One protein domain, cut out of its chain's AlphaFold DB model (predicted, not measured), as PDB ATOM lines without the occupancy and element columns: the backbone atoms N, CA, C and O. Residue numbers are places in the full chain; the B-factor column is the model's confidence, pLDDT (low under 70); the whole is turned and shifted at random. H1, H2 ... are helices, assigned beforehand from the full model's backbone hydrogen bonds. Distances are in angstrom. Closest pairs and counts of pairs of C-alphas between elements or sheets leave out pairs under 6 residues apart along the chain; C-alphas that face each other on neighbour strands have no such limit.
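Overview. This is residues 5 to 102 of the 114 residues of an uncharacterized protein of Acidobacteria bacterium (UniProt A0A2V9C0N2). Two long helices, H3 and H4, lie side by side in opposite directions as the core, with H1 crossing H3 and H2 folded over the end where H3 begins and H4 ends. On another side of H3 sits a smaller part, made of short H6, H5 at the far end and the long unnamed link before H5. The printed part has 98 residues with six named helices, H1 to H6 in order, and no named strand; the class is all helix. It is compact, with a radius of gyration of the C-alphas of 13.8 A and spans of 42 by 30 by 21 A.

Arrangement. H1, residues 5 to 11, touches the hub H3, residues 30 to 44, at a steep tilt of 53 degrees; the closest C-alphas, of Pro 6 and Ala 40, are 4.5 A apart. H2, residues 17 to 26, touches H3 at residues 30 to 33 alone, closest at the C-alphas of Ala 24 and Gln 30, 4.9 A. H3 and H4, residues 50 to 64, form a helical hairpin at a shallow tilt of 22 degrees, with the C-alphas of Gly 34 and Leu 63 closest at 5.6 A. H2, H3 and H4 are an up-and-down bundle, each running against the one before. H6, residues 93 to 97, touches H3 at residues 35 to 39 alone, closest at the C-alphas of Phe 35 and Ala 95, 6.5 A. H5, residues 81 to 90, is apart from H3. In H1 to H6 every O i to N i+4 pair is within hydrogen-bond range.

Along the chain. H1 begins at C-alpha 5, (200.076, 176.262, 189.053). H3 measures 20.2 A and H4 20.9 A from first to last C-alpha. H6 ends at C-alpha 97, (184.170, 175.792, 179.889).

Size, cuts and confidence. The C-alphas farthest apart, of Gln 51 and Ala 82, are 42.1 A apart. The printed part has no cut; the link from H4 to H5 is long. Residues 47 to 48 and 77 have pLDDT under 70.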
ATOM      1  N   LEU A   5     199.969 177.241 190.143       76.06
ATOM      2  CA  LEU A   5     200.076 176.262 189.053       76.06
ATOM      3  C   LEU A   5     200.105 176.887 187.650       76.06
ATOM      4  O   LEU A   5     200.904 176.417 186.840       76.06
ATOM      5  N   PRO A   6     199.317 177.933 187.326       75.50
ATOM      6  CA  PRO A   6     199.379 178.544 185.999       75.50
ATOM      7  C   PRO A   6     200.763 179.123 185.680       75.50
ATOM      8  O   PRO A   6     201.273 178.961 184.573       75.50
ATOM      9  N   TRP A   7     201.432 179.717 186.672       76.06
ATOM     10  CA  TRP A   7     202.802 180.198 186.501       76.06
ATOM     11  C   TRP A   7     203.799 179.052 186.313       76.06
ATOM     12  O   TRP A   7     204.696 179.149 185.478       76.06
ATOM     13  N   LEU A   8     203.634 177.945 187.044       77.25
ATOM     14  CA  LEU A   8     204.479 176.760 186.882       77.25
ATOM     15  C   LEU A   8     204.371 176.197 185.459       77.25
ATOM     16  O   LEU A   8     205.380 175.921 184.815       77.25
ATOM     17  N   VAL A   9     203.142 176.085 184.960       79.19
ATOM     18  CA  VAL A   9     202.832 175.642 183.600       79.19
ATOM     19  C   VAL A   9     203.487 176.545 182.551       79.19
ATOM     20  O   VAL A   9     204.050 176.050 181.576       79.19
ATOM     21  N   LEU A  10     203.482 177.861 182.776       72.56
ATOM     22  CA  LEU A  10     204.150 178.820 181.899       72.56
ATOM     23  C   LEU A  10     205.686 178.717 181.968       72.56
ATOM     24  O   LEU A  10     206.360 178.700 180.934       72.56
ATOM     25  N   ARG A  11     206.247 178.630 183.181       75.75
ATOM     26  CA  ARG A  11     207.698 178.569 183.427       75.75
ATOM     27  C   ARG A  11     208.328 177.294 182.880       75.75
ATOM     28  O   ARG A  11     209.440 177.343 182.363       75.75
ATOM     29  N   TYR A  12     207.622 176.176 182.973       75.50
ATOM     30  CA  TYR A  12     208.091 174.867 182.529       75.50
ATOM     31  C   TYR A  12     207.398 174.436 181.230       75.50
ATOM     32  O   TYR A  12     206.975 173.296 181.082       75.50
ATOM     33  N   SER A  13     207.303 175.343 180.256       70.62
ATOM     34  CA  SER A  13     206.744 175.051 178.922       70.62
ATOM     35  C   SER A  13     207.488 173.941 178.151       70.62
ATOM     36  O   SER A  13     206.928 173.345 177.226       70.62
ATOM     37  N   ASP A  14     208.714 173.607 178.562       74.62
ATOM     38  CA  ASP A  14     209.527 172.512 178.014       74.62
ATOM     39  C   ASP A  14     209.388 171.179 178.767       74.62
ATOM     40  O   ASP A  14     210.092 170.224 178.451       74.62
ATOM     41  N   MET A  15     208.473 171.084 179.738       82.56
ATOM     42  CA  MET A  15     208.154 169.808 180.385       82.56
ATOM     43  C   MET A  15     207.544 168.802 179.396       82.56
ATOM     44  O   MET A  15     207.016 169.183 178.348       82.56
ATOM     45  N   ASP A  16     207.564 167.521 179.767       87.06
ATOM     46  CA  ASP A  16     206.899 166.457 179.012       87.06
ATOM     47  C   ASP A  16     205.371 166.578 179.142       87.06
ATOM     48  O   ASP A  16     204.715 166.006 180.018       87.06
ATOM     49  N   TRP A  17     204.811 167.412 178.274       88.75
ATOM     50  CA  TRP A  17     203.385 167.678 178.192       88.75
ATOM     51  C   TRP A  17     202.583 166.474 177.724       88.75
ATOM     52  O   TRP A  17     201.440 166.315 178.151       88.75
ATOM     53  N   ASP A  18     203.163 165.618 176.888       90.00
ATOM     54  CA  ASP A  18     202.489 164.407 176.438       90.00
ATOM     55  C   ASP A  18     202.291 163.458 177.621       90.00
ATOM     56  O   ASP A  18     201.171 162.991 177.860       90.00
ATOM     57  N   TRP A  19     203.332 163.269 178.439       91.38
ATOM     58  CA  TRP A  19     203.227 162.543 179.701       91.38
ATOM     59  C   TRP A  19     202.220 163.199 180.653       91.38
ATOM     60  O   TRP A  19     201.371 162.505 181.222       91.38
ATOM     61  N   LEU A  20     202.255 164.527 180.810       90.12
ATOM     62  CA  LEU A  20     201.352 165.237 181.721       90.12
ATOM     63  C   LEU A  20     199.881 165.092 181.307       90.12
ATOM     64  O   LEU A  20     199.023 164.813 182.147       90.12
ATOM     65  N   VAL A  21     199.581 165.241 180.015       91.44
ATOM     66  CA  VAL A  21     198.231 165.077 179.459       91.44
ATOM     67  C   VAL A  21     197.749 163.639 179.631       91.44
ATOM     68  O   VAL A  21     196.599 163.426 180.020       91.44
ATOM     69  N   GLN A  22     198.602 162.647 179.367       92.06
ATOM     70  CA  GLN A  22     198.254 161.238 179.561       92.06
ATOM     71  C   GLN A  22     197.927 160.939 181.027       92.06
ATOM     72  O   GLN A  22     196.865 160.387 181.318       92.06
ATOM     73  N   ASN A  23     198.777 161.373 181.960       92.56
ATOM     74  CA  ASN A  23     198.547 161.170 183.391       92.56
ATOM     75  C   ASN A  23     197.297 161.900 183.885       92.56
ATOM     76  O   ASN A  23     196.536 161.357 184.687       92.56
ATOM     77  N   ALA A  24     197.040 163.109 183.379       91.62
ATOM     78  CA  ALA A  24     195.827 163.840 183.710       91.62
ATOM     79  C   ALA A  24     194.572 163.084 183.262       91.62
ATOM     80  O   ALA A  24     193.621 163.018 184.032       91.62
ATOM     81  N   LYS A  25     194.575 162.469 182.073       91.75
ATOM     82  CA  LYS A  25     193.447 161.656 181.590       91.75
ATOM     83  C   LYS A  25     193.228 160.402 182.432       91.75
ATOM     84  O   LYS A  25     192.091 160.102 182.764       91.75
ATOM     85  N   VAL A  26     194.299 159.695 182.800       92.50
ATOM     86  CA  VAL A  26     194.211 158.481 183.640       92.50
ATOM     87  C   VAL A  26     193.614 158.788 185.017       92.50
ATOM     88  O   VAL A  26     192.903 157.961 185.577       92.50
ATOM     89  N   ALA A  27     193.880 159.979 185.556       89.12
ATOM     90  CA  ALA A  27     193.387 160.407 186.863       89.12
ATOM     91  C   ALA A  27     192.081 161.229 186.815       89.12
ATOM     92  O   ALA A  27     191.705 161.793 187.844       89.12
ATOM     93  N   ASP A  28     191.425 161.359 185.655       91.88
ATOM     94  CA  ASP A  28     190.276 162.251 185.420       91.88
ATOM     95  C   ASP A  28     190.522 163.741 185.773       91.88
ATOM     96  O   ASP A  28     189.611 164.485 186.146       91.88
ATOM     97  N   ARG A  29     191.770 164.209 185.678       92.25
ATOM     98  CA  ARG A  29     192.199 165.582 186.011       92.25
ATOM     99  C   ARG A  29     192.387 166.474 184.787       92.25
ATOM    100  O   ARG A  29     192.868 167.598 184.927       92.25
ATOM    101  N   GLN A  30     192.010 166.022 183.593       93.38
ATOM    102  CA  GLN A  30     192.178 166.782 182.351       93.38
ATOM    103  C   GLN A  30     191.439 168.125 182.361       93.38
ATOM    104  O   GLN A  30     191.951 169.086 181.800       93.38
ATOM    105  N   ASN A  31     190.301 168.234 183.056       94.25
ATOM    106  CA  ASN A  31     189.591 169.508 183.205       94.25
ATOM    107  C   ASN A  31     190.360 170.487 184.102       94.25
ATOM    108  O   ASN A  31     190.492 171.660 183.763       94.25
ATOM    109  N   ARG A  32     190.927 169.996 185.216       93.50
ATOM    110  CA  ARG A  32     191.784 170.793 186.109       93.50
ATOM    111  C   ARG A  32     193.033 171.276 185.373       93.50
ATOM    112  O   ARG A  32     193.348 172.461 185.418       93.50
ATOM    113  N   LEU A  33     193.709 170.375 184.659       92.62
ATOM    114  CA  LEU A  33     194.890 170.716 183.867       92.62
ATOM    115  C   LEU A  33     194.549 171.684 182.724       92.62
ATOM    116  O   LEU A  33     195.260 172.666 182.532       92.62
ATOM    117  N   GLY A  34     193.448 171.445 182.006       93.31
ATOM    118  CA  GLY A  34     192.973 172.299 180.915       93.31
ATOM    119  C   GLY A  34     192.680 173.722 181.375       93.31
ATOM    120  O   GLY A  34     193.106 174.683 180.733       93.31
ATOM    121  N   PHE A  35     192.040 173.866 182.536       93.81
ATOM    122  CA  PHE A  35     191.792 175.165 183.148       93.81
ATOM    123  C   PHE A  35     193.086 175.892 183.527       93.81
ATOM    124  O   PHE A  35     193.283 177.034 183.118       93.81
ATOM    125  N   VAL A  36     194.006 175.224 184.230       91.69
ATOM    126  CA  VAL A  36     195.305 175.811 184.606       91.69
ATOM    127  C   VAL A  36     196.106 176.229 183.367       91.69
ATOM    128  O   VAL A  36     196.667 177.323 183.346       91.69
ATOM    129  N   ALA A  37     196.127 175.400 182.319       91.56
ATOM    130  CA  ALA A  37     196.796 175.707 181.056       91.56
ATOM    131  C   ALA A  37     196.136 176.882 180.312       91.56
ATOM    132  O   ALA A  37     196.832 177.703 179.719       91.56
ATOM    133  N   THR A  38     194.809 177.012 180.398       92.75
ATOM    134  CA  THR A  38     194.066 178.150 179.835       92.75
ATOM    135  C   THR A  38     194.419 179.452 180.555       92.75
ATOM    136  O   THR A  38     194.720 180.448 179.897       92.75
ATOM    137  N   LEU A  39     194.460 179.448 181.893       90.25
ATOM    138  CA  LEU A  39     194.890 180.620 182.666       90.25
ATOM    139  C   LEU A  39     196.347 180.989 182.356       90.25
ATOM    140  O   LEU A  39     196.660 182.159 182.144       90.25
ATOM    141  N   ALA A  40     197.231 179.994 182.262       87.56
ATOM    142  CA  ALA A  40     198.628 180.201 181.895       87.56
ATOM    143  C   ALA A  40     198.771 180.821 180.494       87.56
ATOM    144  O   ALA A  40     199.591 181.716 180.305       87.56
ATOM    145  N   LEU A  41     197.938 180.416 179.530       88.12
ATOM    146  CA  LEU A  41     197.909 180.997 178.187       88.12
ATOM    147  C   LEU A  41     197.446 182.463 178.204       88.12
ATOM    148  O   LEU A  41     198.037 183.299 177.521       88.12
ATOM    149  N   GLN A  42     196.441 182.799 179.017       87.56
ATOM    150  CA  GLN A  42     195.992 184.186 179.208       87.56
ATOM    151  C   GLN A  42     197.070 185.064 179.856       87.56
ATOM    152  O   GLN A  42     197.231 186.226 179.483       87.56
ATOM    153  N   MET A  43     197.841 184.512 180.796       82.50
ATOM    154  CA  MET A  43     199.006 185.192 181.371       82.50
ATOM    155  C   MET A  43     200.124 185.362 180.333       82.50
ATOM    156  O   MET A  43     200.722 186.432 180.246       82.50
ATOM    157  N   ALA A  44     200.376 184.341 179.512       80.06
ATOM    158  CA  ALA A  44     201.391 184.367 178.461       80.06
ATOM    159  C   ALA A  44     201.062 185.367 177.344       80.06
ATOM    160  O   ALA A  44     201.969 185.967 176.779       80.06
ATOM    161  N   ALA A  45     199.777 185.611 177.064       77.00
ATOM    162  CA  ALA A  45     199.345 186.656 176.134       77.00
ATOM    163  C   ALA A  45     199.746 188.074 176.591       77.00
ATOM    164  O   ALA A  45     199.832 188.981 175.767       77.00
ATOM    165  N   LYS A  46     200.016 188.266 177.891       74.44
ATOM    166  CA  LYS A  46     200.544 189.514 178.466       74.44
ATOM    167  C   LYS A  46     202.085 189.552 178.488       74.44
ATOM    168  O   LYS A  46     202.656 190.565 178.877       74.44
ATOM    169  N   SER A  47     202.755 188.468 178.084       67.69
ATOM    170  CA  SER A  47     204.215 188.289 178.061       67.69
ATOM    171  C   SER A  47     204.762 188.307 176.622       67.69
ATOM    172  O   SER A  47     204.044 188.029 175.664       67.69
ATOM    173  N   THR A  48     206.047 188.626 176.448       65.12
ATOM    174  CA  THR A  48     206.714 188.806 175.140       65.12
ATOM    175  C   THR A  48     207.220 187.495 174.507       65.12
ATOM    176  O   THR A  48     208.044 187.536 173.600       65.12
ATOM    177  N   GLU A  49     206.736 186.326 174.944       71.44
ATOM    178  CA  GLU A  49     207.243 184.999 174.537       71.44
ATOM    179  C   GLU A  49     206.238 184.210 173.658       71.44
ATOM    180  O   GLU A  49     205.585 183.268 174.126       71.44
ATOM    181  N   PRO A  50     206.076 184.554 172.364       75.62
ATOM    182  CA  PRO A  50     205.017 184.007 171.511       75.62
ATOM    183  C   PRO A  50     205.157 182.506 171.214       75.62
ATOM    184  O   PRO A  50     204.153 181.832 170.975       75.62
ATOM    185  N   GLN A  51     206.373 181.953 171.230       78.00
ATOM    186  CA  GLN A  51     206.619 180.530 170.983       78.00
ATOM    187  C   GLN A  51     206.053 179.660 172.113       78.00
ATOM    188  O   GLN A  51     205.409 178.645 171.841       78.00
ATOM    189  N   ARG A  52     206.220 180.088 173.372       76.81
ATOM    190  CA  ARG A  52     205.674 179.384 174.544       76.81
ATOM    191  C   ARG A  52     204.149 179.380 174.530       76.81
ATOM    192  O   ARG A  52     203.537 178.339 174.764       76.81
ATOM    193  N   SER A  53     203.543 180.511 174.173       82.00
ATOM    194  CA  SER A  53     202.088 180.644 174.043       82.00
ATOM    195  C   SER A  53     201.507 179.714 172.976       82.00
ATOM    196  O   SER A  53     200.469 179.100 173.205       82.00
ATOM    197  N   ARG A  54     202.180 179.553 171.825       86.19
ATOM    198  CA  ARG A  54     201.723 178.643 170.757       86.19
ATOM    199  C   ARG A  54     201.716 177.185 171.204       86.19
ATOM    200  O   ARG A  54     200.686 176.529 171.091       86.19
ATOM    201  N   LYS A  55     202.827 176.712 171.773       85.31
ATOM    202  CA  LYS A  55     202.943 175.336 172.277       85.31
ATOM    203  C   LYS A  55     201.896 175.047 173.358       85.31
ATOM    204  O   LYS A  55     201.240 174.014 173.338       85.31
ATOM    205  N   LEU A  56     201.676 175.993 174.273       87.06
ATOM    206  CA  LEU A  56     200.652 175.856 175.308       87.06
ATOM    207  C   LEU A  56     199.229 175.813 174.722       87.06
ATOM    208  O   LEU A  56     198.410 175.012 175.171       87.06
ATOM    209  N   ALA A  57     198.940 176.621 173.698       90.31
ATOM    210  CA  ALA A  57     197.649 176.609 173.012       90.31
ATOM    211  C   ALA A  57     197.356 175.265 172.320       90.31
ATOM    212  O   ALA A  57     196.217 174.794 172.359       90.31
ATOM    213  N   GLU A  58     198.369 174.611 171.746       91.56
ATOM    214  CA  GLU A  58     198.228 173.266 171.170       91.56
ATOM    215  C   GLU A  58     197.779 172.251 172.230       91.56
ATOM    216  O   GLU A  58     196.805 171.522 172.021       91.56
ATOM    217  N   TYR A  59     198.415 172.249 173.407       91.31
ATOM    218  CA  TYR A  59     198.048 171.339 174.496       91.31
ATOM    219  C   TYR A  59     196.690 171.658 175.124       91.31
ATOM    220  O   TYR A  59     195.946 170.735 175.458       91.31
ATOM    221  N   VAL A  60     196.313 172.937 175.215       93.31
ATOM    222  CA  VAL A  60     194.941 173.332 175.573       93.31
ATOM    223  C   VAL A  60     193.941 172.702 174.595       93.31
ATOM    224  O   VAL A  60     192.975 172.081 175.035       93.31
ATOM    225  N   GLY A  61     194.208 172.748 173.286       94.06
ATOM    226  CA  GLY A  61     193.374 172.089 172.273       94.06
ATOM    227  C   GLY A  61     193.356 170.554 172.366       94.06
ATOM    228  O   GLY A  61     192.349 169.911 172.061       94.06
ATOM    229  N   VAL A  62     194.449 169.922 172.805       93.62
ATOM    230  CA  VAL A  62     194.475 168.474 173.091       93.62
ATOM    231  C   VAL A  62     193.580 168.132 174.282       93.62
ATOM    232  O   VAL A  62     192.821 167.162 174.212       93.62
ATOM    233  N   LEU A  63     193.660 168.910 175.362       93.81
ATOM    234  CA  LEU A  63     192.861 168.700 176.568       93.81
ATOM    235  C   LEU A  63     191.376 168.949 176.301       93.81
ATOM    236  O   LEU A  63     190.543 168.182 176.787       93.81
ATOM    237  N   ASP A  64     191.061 169.942 175.469       94.44
ATOM    238  CA  ASP A  64     189.690 170.347 175.152       94.44
ATOM    239  C   ASP A  64     188.915 169.229 174.449       94.44
ATOM    240  O   ASP A  64     187.790 168.895 174.820       94.44
ATOM    241  N   ARG A  65     189.581 168.528 173.523       92.56
ATOM    242  CA  ARG A  65     189.033 167.335 172.854       92.56
ATOM    243  C   ARG A  65     188.722 166.180 173.808       92.56
ATOM    244  O   ARG A  65     187.958 165.290 173.453       92.56
ATOM    245  N   SER A  66     189.323 166.169 174.996       91.69
ATOM    246  CA  SER A  66     189.125 165.141 176.027       91.69
ATOM    247  C   SER A  66     188.371 165.641 177.259       91.69
ATOM    248  O   SER A  66     188.387 164.983 178.303       91.69
ATOM    249  N   ARG A  67     187.738 166.811 177.153       94.12
ATOM    250  CA  ARG A  67     187.054 167.474 178.257       94.12
ATOM    251  C   ARG A  67     185.938 166.605 178.830       94.12
ATOM    252  O   ARG A  67     185.088 166.087 178.108       94.12
ATOM    253  N   LEU A  68     185.920 166.487 180.153       92.88
ATOM    254  CA  LEU A  68     184.888 165.748 180.870       92.88
ATOM    255  C   LEU A  68     183.644 166.611 181.059       92.88
ATOM    256  O   LEU A  68     183.736 167.785 181.415       92.88
ATOM    257  N   VAL A  69     182.471 165.997 180.888       90.69
ATOM    258  CA  VAL A  69     181.169 166.612 181.207       90.69
ATOM    259  C   VAL A  69     180.972 166.743 182.721       90.69
ATOM    260  O   VAL A  69     180.259 167.633 183.175       90.69
ATOM    261  N   ARG A  70     181.616 165.865 183.503       90.69
ATOM    262  CA  ARG A  70     181.526 165.851 184.965       90.69
ATOM    263  C   ARG A  70     181.996 167.186 185.549       90.69
ATOM    264  O   ARG A  70     183.064 167.677 185.189       90.69
ATOM    265  N   GLU A  71     181.191 167.736 186.456       90.06
ATOM    266  CA  GLU A  71     181.568 168.892 187.272       90.06
ATOM    267  C   GLU A  71     182.644 168.484 188.282       90.06
ATOM    268  O   GLU A  71     182.562 167.416 188.889       90.06
ATOM    269  N   ASP A  72     183.649 169.334 188.454       88.06
ATOM    270  CA  ASP A  72     184.760 169.089 189.365       88.06
ATOM    271  C   ASP A  72     185.131 170.373 190.123       88.06
ATOM    272  O   ASP A  72     184.696 171.477 189.786       88.06
ATOM    273  N   THR A  73     185.923 170.243 191.179       84.50
ATOM    274  CA  THR A  73     186.467 171.370 191.937       84.50
ATOM    275  C   THR A  73     187.951 171.514 191.627       84.50
ATOM    276  O   THR A  73     188.643 170.547 191.296       84.50
ATOM    277  N   LEU A  74     188.489 172.727 191.750       79.94
ATOM    278  CA  LEU A  74     189.933 172.941 191.649       79.94
ATOM    279  C   LEU A  74     190.622 172.582 192.981       79.94
ATOM    280  O   LEU A  74     191.220 173.430 193.634       79.94
ATOM    281  N   CYS A  75     190.498 171.316 193.398       72.06
ATOM    282  CA  CYS A  75     190.982 170.789 194.684       72.06
ATOM    283  C   CYS A  75     190.312 171.418 195.923       72.06
ATOM    284  O   CYS A  75     190.930 171.515 196.983       72.06
ATOM    285  N   HIS A  76     189.048 171.827 195.794       70.50
ATOM    286  CA  HIS A  76     188.225 172.327 196.896       70.50
ATOM    287  C   HIS A  76     187.144 171.301 197.246       70.50
ATOM    288  O   HIS A  76     185.964 171.479 196.943       70.50
ATOM    289  N   ASP A  77     187.550 170.204 197.884       67.00
ATOM    290  CA  ASP A  77     186.635 169.103 198.220       67.00
ATOM    291  C   ASP A  77     185.668 169.455 199.370       67.00
ATOM    292  O   ASP A  77     184.654 168.787 199.558       67.00
ATOM    293  N   SER A  78     185.930 170.545 200.101       75.50
ATOM    294  CA  SER A  78     185.178 170.984 201.284       75.50
ATOM    295  C   SER A  78     184.127 172.080 201.030       75.50
ATOM    296  O   SER A  78     183.682 172.709 201.985       75.50
ATOM    297  N   LEU A  79     183.730 172.340 199.776       81.25
ATOM    298  CA  LEU A  79     182.715 173.360 199.465       81.25
ATOM    299  C   LEU A  79     181.328 172.966 199.990       81.25
ATOM    300  O   LEU A  79     180.814 171.889 199.673       81.25
ATOM    301  N   THR A  80     180.689 173.884 200.712       86.62
ATOM    302  CA  THR A  80     179.279 173.796 201.106       86.62
ATOM    303  C   THR A  80     178.353 173.908 199.889       86.62
ATOM    304  O   THR A  80     178.711 174.454 198.843       86.62
ATOM    305  N   GLU A  81     177.108 173.440 200.015       86.62
ATOM    306  CA  GLU A  81     176.111 173.563 198.937       86.62
ATOM    307  C   GLU A  81     175.805 175.027 198.568       86.62
ATOM    308  O   GLU A  81     175.572 175.340 197.397       86.62
ATOM    309  N   ALA A  82     175.857 175.944 199.541       88.25
ATOM    310  CA  ALA A  82     175.676 177.373 199.295       88.25
ATOM    311  C   ALA A  82     176.806 177.945 198.423       88.25
ATOM    312  O   ALA A  82     176.535 178.628 197.432       88.25
ATOM    313  N   GLU A  83     178.060 177.609 198.736       86.81
ATOM    314  CA  GLU A  83     179.228 178.022 197.950       86.81
ATOM    315  C   GLU A  83     179.196 177.419 196.545       86.81
ATOM    316  O   GLU A  83     179.410 178.130 195.565       86.81
ATOM    317  N   ARG A  84     178.836 176.135 196.411       88.75
ATOM    318  CA  ARG A  84     178.667 175.491 195.097       88.75
ATOM    319  C   ARG A  84     177.622 176.208 194.249       88.75
ATOM    320  O   ARG A  84     177.864 176.484 193.075       88.75
ATOM    321  N   LYS A  85     176.464 176.538 194.830       90.12
ATOM    322  CA  LYS A  85     175.401 177.276 194.133       90.12
ATOM    323  C   LYS A  85     175.885 178.653 193.678       90.12
ATOM    324  O   LYS A  85     175.619 179.039 192.540       90.12
ATOM    325  N   TRP A  86     176.609 179.366 194.537       90.62
ATOM    326  CA  TRP A  86     177.175 180.670 194.205       90.62
ATOM    327  C   TRP A  86     178.226 180.572 193.088       90.62
ATOM    328  O   TRP A  86     178.165 181.343 192.131       90.62
ATOM    329  N   LEU A  87     179.126 179.583 193.143       92.12
ATOM    330  CA  LEU A  87     180.153 179.356 192.119       92.12
ATOM    331  C   LEU A  87     179.548 178.989 190.762       92.12
ATOM    332  O   LEU A  87     180.002 179.494 189.741       92.12
ATOM    333  N   ARG A  88     178.483 178.182 190.713       90.50
ATOM    334  CA  ARG A  88     177.790 177.888 189.442       90.50
ATOM    335  C   ARG A  88     177.268 179.150 188.749       90.50
ATOM    336  O   ARG A  88     177.247 179.184 187.519       90.50
ATOM    337  N   ALA A  89     176.871 180.162 189.523       90.19
ATOM    338  CA  ALA A  89     176.369 181.435 189.012       90.19
ATOM    339  C   ALA A  89     177.482 182.443 188.671       90.19
ATOM    340  O   ALA A  89     177.329 183.195 187.713       90.19
ATOM    341  N   ASN A  90     178.589 182.452 189.426       90.69
ATOM    342  CA  ASN A  90     179.613 183.508 189.356       90.69
ATOM    343  C   ASN A  90     180.968 183.074 188.778       90.69
ATOM    344  O   ASN A  90     181.852 183.917 188.606       90.69
ATOM    345  N   ARG A  91     181.161 181.783 188.476       91.56
ATOM    346  CA  ARG A  91     182.420 181.285 187.908       91.56
ATOM    347  C   ARG A  91     182.752 181.959 186.568       91.56
ATOM    348  O   ARG A  91     181.842 182.220 185.774       91.56
ATOM    349  N   PRO A  92     184.041 182.196 186.278       92.44
ATOM    350  CA  PRO A  92     184.467 182.757 185.004       92.44
ATOM    351  C   PRO A  92     184.193 181.805 183.831       92.44
ATOM    352  O   PRO A  92     183.924 180.611 184.011       92.44
ATOM    353  N   ALA A  93     184.248 182.346 182.612       92.75
ATOM    354  CA  ALA A  93     183.911 181.615 181.394       92.75
ATOM    355  C   ALA A  93     184.811 180.389 181.191       92.75
ATOM    356  O   ALA A  93     184.328 179.329 180.802       92.75
ATOM    357  N   GLU A  94     186.089 180.504 181.537       93.12
ATOM    358  CA  GLU A  94     187.093 179.447 181.468       93.12
ATOM    359  C   GLU A  94     186.759 178.317 182.448       93.12
ATOM    360  O   GLU A  94     186.772 177.144 182.079       93.12
ATOM    361  N   ALA A  95     186.385 178.651 183.687       93.06
ATOM    362  CA  ALA A  95     185.975 177.655 184.676       93.06
ATOM    363  C   ALA A  95     184.684 176.951 184.243       93.06
ATOM    364  O   ALA A  95     184.558 175.735 184.375       93.06
ATOM    365  N   LYS A  96     183.732 177.694 183.662       93.69
ATOM    366  CA  LYS A  96     182.514 177.115 183.084       93.69
ATOM    367  C   LYS A  96     182.829 176.181 181.919       93.69
ATOM    368  O   LYS A  96     182.254 175.099 181.857       93.69
ATOM    369  N   HIS A  97     183.733 176.586 181.031       94.94
ATOM    370  CA  HIS A  97     184.170 175.792 179.889       94.94
ATOM    371  C   HIS A  97     184.709 174.438 180.350       94.94
ATOM    372  O   HIS A  97     184.196 173.403 179.935       94.94
ATOM    373  N   TRP A  98     185.629 174.433 181.314       95.88
ATOM    374  CA  TRP A  98     186.231 173.219 181.877       95.88
ATOM    375  C   TRP A  98     185.382 172.509 182.946       95.88
ATOM    376  O   TRP A  98     185.877 171.604 183.610       95.88
ATOM    377  N   ASN A  99     184.107 172.873 183.120       94.56
ATOM    378  CA  ASN A  99     183.210 172.299 184.134       94.56
ATOM    379  C   ASN A  99     183.777 172.332 185.569       94.56
ATOM    380  O   ASN A  99     183.533 171.425 186.360       94.56
ATOM    381  N   LEU A 100     184.503 173.392 185.928       93.38
ATOM    382  CA  LEU A 100     185.055 173.577 187.268       93.38
ATOM    383  C   LEU A 100     184.208 174.529 188.116       93.38
ATOM    384  O   LEU A 100     183.667 175.525 187.627       93.38
ATOM    385  N   LEU A 101     184.112 174.224 189.409       91.56
ATOM    386  CA  LEU A 101     183.637 175.135 190.447       91.56
ATOM    387  C   LEU A 101     184.829 175.841 191.082       91.56
ATOM    388  O   LEU A 101     185.465 175.336 192.005       91.56
ATOM    389  N   THR A 102     185.143 177.010 190.539       89.06
ATOM    390  CA  THR A 102     186.164 177.922 191.045       89.06
ATOM    391  C   THR A 102     185.842 179.331 190.560       89.06
ATOM    392  O   THR A 102     185.235 179.507 189.503       89.06
TER     393      THR A 102